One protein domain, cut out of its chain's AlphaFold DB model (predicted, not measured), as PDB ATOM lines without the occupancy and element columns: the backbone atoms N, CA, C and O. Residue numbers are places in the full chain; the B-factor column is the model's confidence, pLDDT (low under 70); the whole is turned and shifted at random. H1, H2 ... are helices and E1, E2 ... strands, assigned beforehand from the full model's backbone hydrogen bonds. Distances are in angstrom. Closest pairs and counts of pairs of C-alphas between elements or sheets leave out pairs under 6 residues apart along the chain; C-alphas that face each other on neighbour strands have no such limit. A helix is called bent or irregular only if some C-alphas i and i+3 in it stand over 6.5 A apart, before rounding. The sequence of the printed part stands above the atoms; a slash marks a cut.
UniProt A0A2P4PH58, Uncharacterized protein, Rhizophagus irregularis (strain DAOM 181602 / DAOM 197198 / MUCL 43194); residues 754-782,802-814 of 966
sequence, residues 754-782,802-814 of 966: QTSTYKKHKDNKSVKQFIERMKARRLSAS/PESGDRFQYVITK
ATOM      1  N   GLN A 754     142.142 177.006 197.560       82.81
ATOM      2  CA  GLN A 754     143.326 176.403 196.961       82.81
ATOM      3  C   GLN A 754     144.330 176.065 198.054       82.81
ATOM      4  O   GLN A 754     144.304 176.647 199.136       82.81
ATOM      5  N   THR A 755     145.262 175.158 197.762       81.12
ATOM      6  CA  THR A 755     146.364 174.860 198.686       81.12
ATOM      7  C   THR A 755     147.703 175.030 197.995       81.12
ATOM      8  O   THR A 755     147.876 174.558 196.874       81.12
ATOM      9  N   SER A 756     148.685 175.619 198.666       77.56
ATOM     10  CA  SER A 756     150.058 175.664 198.160       77.56
ATOM     11  C   SER A 756     151.050 175.356 199.264       77.56
ATOM     12  O   SER A 756     150.822 175.667 200.425       77.56
ATOM     13  N   THR A 757     152.182 174.782 198.873       78.19
ATOM     14  CA  THR A 757     153.344 174.641 199.747       78.19
ATOM     15  C   THR A 757     154.201 175.897 199.675       78.19
ATOM     16  O   THR A 757     154.535 176.355 198.572       78.19
ATOM     17  N   TYR A 758     154.572 176.462 200.820       76.50
ATOM     18  CA  TYR A 758     155.536 177.552 200.862       76.50
ATOM     19  C   TYR A 758     156.949 177.004 200.645       76.50
ATOM     20  O   TYR A 758     157.384 176.071 201.304       76.50
ATOM     21  N   LYS A 759     157.679 177.572 199.681       71.12
ATOM     22  CA  LYS A 759     159.078 177.216 199.403       71.12
ATOM     23  C   LYS A 759     159.899 178.492 199.330       71.12
ATOM     24  O   LYS A 759     159.790 179.225 198.347       71.12
ATOM     25  N   LYS A 760     160.740 178.744 200.338       71.75
ATOM     26  CA  LYS A 760     161.482 180.012 200.500       71.75
ATOM     27  C   LYS A 760     162.314 180.392 199.269       71.75
ATOM     28  O   LYS A 760     162.357 181.556 198.878       71.75
ATOM     29  N   HIS A 761     162.946 179.405 198.637       70.12
ATOM     30  CA  HIS A 761     163.839 179.606 197.491       70.12
ATOM     31  C   HIS A 761     163.117 179.657 196.137       70.12
ATOM     32  O   HIS A 761     163.704 180.089 195.147       70.12
ATOM     33  N   LYS A 762     161.846 179.244 196.072       73.12
ATOM     34  CA  LYS A 762     161.072 179.240 194.828       73.12
ATOM     35  C   LYS A 762     160.415 180.600 194.626       73.12
ATOM     36  O   LYS A 762     159.727 181.095 195.515       73.12
ATOM     37  N   ASP A 763     160.563 181.195 193.444       74.81
ATOM     38  CA  ASP A 763     159.934 182.484 193.138       74.81
ATOM     39  C   ASP A 763     158.447 182.366 192.768       74.81
ATOM     40  O   ASP A 763     158.017 182.702 191.669       74.81
ATOM     41  N   ASN A 764     157.634 181.854 193.695       78.38
ATOM     42  CA  ASN A 764     156.185 181.887 193.544       78.38
ATOM     43  C   ASN A 764     155.635 183.202 194.111       78.38
ATOM     44  O   ASN A 764     155.411 183.321 195.315       78.38
ATOM     45  N   LYS A 765     155.405 184.183 193.231       79.94
ATOM     46  CA  LYS A 765     154.945 185.532 193.604       79.94
ATOM     47  C   LYS A 765     153.660 185.524 194.433       79.94
ATOM     48  O   LYS A 765     153.597 186.242 195.421       79.94
ATOM     49  N   SER A 766     152.674 184.700 194.069       76.31
ATOM     50  CA  SER A 766     151.383 184.630 194.776       76.31
ATOM     51  C   SER A 766     151.543 184.163 196.227       76.31
ATOM     52  O   SER A 766     151.058 184.809 197.151       76.31
ATOM     53  N   VAL A 767     152.315 183.091 196.421       80.31
ATOM     54  CA  VAL A 767     152.645 182.523 197.731       80.31
ATOM     55  C   VAL A 767     153.492 183.495 198.544       80.31
ATOM     56  O   VAL A 767     153.161 183.767 199.690       80.31
ATOM     57  N   LYS A 768     154.544 184.081 197.958       81.12
ATOM     58  CA  LYS A 768     155.373 185.079 198.651       81.12
ATOM     59  C   LYS A 768     154.542 186.281 199.090       81.12
ATOM     60  O   LYS A 768     154.644 186.683 200.236       81.12
ATOM     61  N   GLN A 769     153.682 186.813 198.223       82.44
ATOM     62  CA  GLN A 769     152.778 187.909 198.579       82.44
ATOM     63  C   GLN A 769     151.792 187.515 199.678       82.44
ATOM     64  O   GLN A 769     151.511 188.333 200.542       82.44
ATOM     65  N   PHE A 770     151.269 186.287 199.669       83.25
ATOM     66  CA  PHE A 770     150.417 185.794 200.749       83.25
ATOM     67  C   PHE A 770     151.163 185.782 202.090       83.25
ATOM     68  O   PHE A 770     150.675 186.362 203.058       83.25
ATOM     69  N   ILE A 771     152.378 185.228 202.119       82.31
ATOM     70  CA  ILE A 771     153.241 185.201 203.309       82.31
ATOM     71  C   ILE A 771     153.611 186.617 203.767       82.31
ATOM     72  O   ILE A 771     153.511 186.924 204.952       82.31
ATOM     73  N   GLU A 772     153.988 187.508 202.847       82.38
ATOM     74  CA  GLU A 772     154.286 188.906 203.172       82.38
ATOM     75  C   GLU A 772     153.047 189.653 203.682       82.38
ATOM     76  O   GLU A 772     153.166 190.435 204.618       82.38
ATOM     77  N   ARG A 773     151.841 189.372 203.168       80.31
ATOM     78  CA  ARG A 773     150.594 189.919 203.733       80.31
ATOM     79  C   ARG A 773     150.330 189.403 205.143       80.31
ATOM     80  O   ARG A 773     149.890 190.186 205.980       80.31
ATOM     81  N   MET A 774     150.593 188.125 205.423       78.31
ATOM     82  CA  MET A 774     150.479 187.589 206.786       78.31
ATOM     83  C   MET A 774     151.473 188.270 207.734       78.31
ATOM     84  O   MET A 774     151.078 188.699 208.814       78.31
ATOM     85  N   LYS A 775     152.733 188.446 207.313       79.44
ATOM     86  CA  LYS A 775     153.754 189.178 208.084       79.44
ATOM     87  C   LYS A 775     153.388 190.641 208.305       79.44
ATOM     88  O   LYS A 775     153.498 191.124 209.424       79.44
ATOM     89  N   ALA A 776     152.950 191.335 207.255       73.06
ATOM     90  CA  ALA A 776     152.571 192.741 207.323       73.06
ATOM     91  C   ALA A 776     151.395 192.945 208.280       73.06
ATOM     92  O   ALA A 776     151.476 193.805 209.145       73.06
ATOM     93  N   ARG A 777     150.357 192.099 208.199       69.12
ATOM     94  CA  ARG A 777     149.244 192.123 209.160       69.12
ATOM     95  C   ARG A 777     149.734 191.951 210.597       69.12
ATOM     96  O   ARG A 777     149.312 192.718 211.452       69.12
ATOM     97  N   ARG A 778     150.662 191.017 210.845       67.88
ATOM     98  CA  ARG A 778     151.277 190.842 212.173       67.88
ATOM     99  C   ARG A 778     151.996 192.092 212.664       67.88
ATOM    100  O   ARG A 778     151.756 192.517 213.784       67.88
ATOM    101  N   LEU A 779     152.832 192.690 211.820       65.62
ATOM    102  CA  LEU A 779     153.569 193.911 212.154       65.62
ATOM    103  C   LEU A 779     152.632 195.097 212.429       65.62
ATOM    104  O   LEU A 779     152.869 195.845 213.373       65.62
ATOM    105  N   SER A 780     151.564 195.253 211.641       60.78
ATOM    106  CA  SER A 780     150.567 196.313 211.828       60.78
ATOM    107  C   SER A 780     149.813 196.177 213.153       60.78
ATOM    108  O   SER A 780     149.697 197.161 213.874       60.78
ATOM    109  N   ALA A 781     149.395 194.964 213.529       56.84
ATOM    110  CA  ALA A 781     148.751 194.733 214.825       56.84
ATOM    111  C   ALA A 781     149.711 194.910 216.015       56.84
ATOM    112  O   ALA A 781     149.287 195.310 217.094       56.84
ATOM    113  N   SER A 782     151.013 194.648 215.851       52.84
ATOM    114  CA  SER A 782     152.005 194.948 216.894       52.84
ATOM    115  C   SER A 782     152.221 196.455 217.088       52.84
ATOM    116  O   SER A 782     152.412 196.887 218.218       52.84
ATOM    117  N   PRO A 802     153.112 180.155 207.605       70.25
ATOM    118  CA  PRO A 802     153.658 178.902 207.100       70.25
ATOM    119  C   PRO A 802     155.182 178.953 206.964       70.25
ATOM    120  O   PRO A 802     155.733 179.915 206.405       70.25
ATOM    121  N   GLU A 803     155.860 177.908 207.422       65.81
ATOM    122  CA  GLU A 803     157.286 177.701 207.219       65.81
ATOM    123  C   GLU A 803     157.581 177.080 205.849       65.81
ATOM    124  O   GLU A 803     156.702 176.690 205.076       65.81
ATOM    125  N   SER A 804     158.860 177.069 205.465       68.19
ATOM    126  CA  SER A 804     159.257 176.521 204.169       68.19
ATOM    127  C   SER A 804     159.118 174.999 204.184       68.19
ATOM    128  O   SER A 804     159.943 174.322 204.780       68.19
ATOM    129  N   GLY A 805     158.143 174.471 203.451       61.19
ATOM    130  CA  GLY A 805     157.739 173.063 203.479       61.19
ATOM    131  C   GLY A 805     156.253 172.907 203.800       61.19
ATOM    132  O   GLY A 805     155.619 171.976 203.300       61.19
ATOM    133  N   ASP A 806     155.675 173.880 204.503       63.38
ATOM    134  CA  ASP A 806     154.293 173.821 204.966       63.38
ATOM    135  C   ASP A 806     153.303 174.060 203.839       63.38
ATOM    136  O   ASP A 806     153.499 174.910 202.958       63.38
ATOM    137  N   ARG A 807     152.193 173.326 203.893       68.50
ATOM    138  CA  ARG A 807     151.058 173.503 202.992       68.50
ATOM    139  C   ARG A 807     149.992 174.344 203.680       68.50
ATOM    140  O   ARG A 807     149.517 173.987 204.747       68.50
ATOM    141  N   PHE A 808     149.569 175.419 203.029       72.75
ATOM    142  CA  PHE A 808     148.538 176.318 203.541       72.75
ATOM    143  C   PHE A 808     147.400 176.478 202.539       72.75
ATOM    144  O   PHE A 808     147.575 176.270 201.332       72.75
ATOM    145  N   GLN A 809     146.235 176.856 203.055       80.94
ATOM    146  CA  GLN A 809     145.044 177.150 202.271       80.94
ATOM    147  C   GLN A 809     144.950 178.649 201.975       80.94
ATOM    148  O   GLN A 809     145.291 179.484 202.813       80.94
ATOM    149  N   TYR A 810     144.499 179.007 200.778       80.69
ATOM    150  CA  TYR A 810     144.250 180.395 200.403       80.69
ATOM    151  C   TYR A 810     143.159 180.489 199.337       80.69
ATOM    152  O   TYR A 810     142.884 179.536 198.612       80.69
ATOM    153  N   VAL A 811     142.571 181.675 199.212       81.81
ATOM    154  CA  VAL A 811     141.650 182.034 198.128       81.81
ATOM    155  C   VAL A 811     142.198 183.237 197.369       81.81
ATOM    156  O   VAL A 811     142.950 184.050 197.917       81.81
ATOM    157  N   ILE A 812     141.833 183.356 196.095       78.38
ATOM    158  CA  ILE A 812     142.172 184.525 195.283       78.38
ATOM    159  C   ILE A 812     141.032 185.528 195.415       78.38
ATOM    160  O   ILE A 812     139.910 185.262 194.994       78.38
ATOM    161  N   THR A 813     141.320 186.688 195.997       73.25
ATOM    162  CA  THR A 813     140.355 187.782 196.113       73.25
ATOM    163  C   THR A 813     140.531 188.781 194.976       73.25
ATOM    164  O   THR A 813     141.630 188.957 194.439       73.25
ATOM    165  N   LYS A 814     139.447 189.476 194.613       71.44
ATOM    166  CA  LYS A 814     139.560 190.680 193.783       71.44
ATOM    167  C   LYS A 814     140.437 191.702 194.528       71.44
ATOM    168  O   LYS A 814     140.275 191.825 195.746       71.44
TER     169      LYS A 814
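What this domain is: This is residues 754 to 782 and 802 to 814 of the 966 residues of an uncharacterized protein of Rhizophagus irregularis (strain DAOM 181602 / DAOM 197198 / MUCL 43194) (UniProt A0A2P4PH58). Two short strands, E1 and E2, pair into a small two-stranded ribbon, and one much longer helix, H1, begins near it and runs away from it like an arm. The last part of the helix, residues 775 to 782, sticks out free, while the link from E1 loops round to the start of H1 and a short tail, residues 811 to 814, runs on from E2. The printed part has 42 residues with one named helix and two named strands, in the order E1, H1, E2, and the sheet E1 - E2 is antiparallel. The class is mixed, helices and strands. The whole is only just compact, close to loose, with a radius of gyration of the C-alphas of 10.6 A and spans of 27 by 24 by 16 A.

Where its parts are: E1 holds residues 754 to 757 and measures 10.5 A from first to last C-alpha; it begins at C-alpha 754, at (143.326, 176.403, 196.961). E2 holds residues 807 to 810, is 10.0 A long, and ends at C-alpha 810, at (144.250, 180.395, 200.403). H1 holds residues 765 to 782 and is 25.3 A long, from C-alpha 765 at (154.945, 185.532, 193.604) to C-alpha 782 at (152.005, 194.948, 216.894).

How they stand to each other: E1 and E2 are antiparallel neighbours, with 147 degrees between their N-to-C directions. The C-alphas of Thr 755 and Gln 809 face each other at 4.5 A, and those of Thr 757 and Arg 807 at 4.1 A. Across the pair, N 754 and O 810 are within hydrogen-bond range at 2.8 A, and so are N 808 and O 756 at 2.9 A. The closest C-alphas of E1 and H1 are those of Ser 756 and Val 767, 7.3 A apart, the one pair of C-alphas of these two elements within 8 A. The centres of E1 and H1 are 16.0 A apart. H1 is not bent, and every O i to N i+4 pair inside it is within hydrogen-bond range. Residues 775 to 782, which belong to H1, stand free.

The domain as a whole: The two C-alphas farthest apart are those of Gln 754 and Ser 782, at 28.6 A. Without the stretch that stands free, the body has 34 residues, spans 27 by 15 by 14 A and has a radius of gyration of 9.0 A. The link from E1 to H1 is short, with 7 residues. The link from H1 to E2 runs across the cut: residues 783 to 801 are not printed, and C-alphas 782 and 802 are 18.9 A apart. The mean pLDDT of the printed part is 73.9, and the model's confidence is low, under 70, at residues 777 to 782 and 803 to 807.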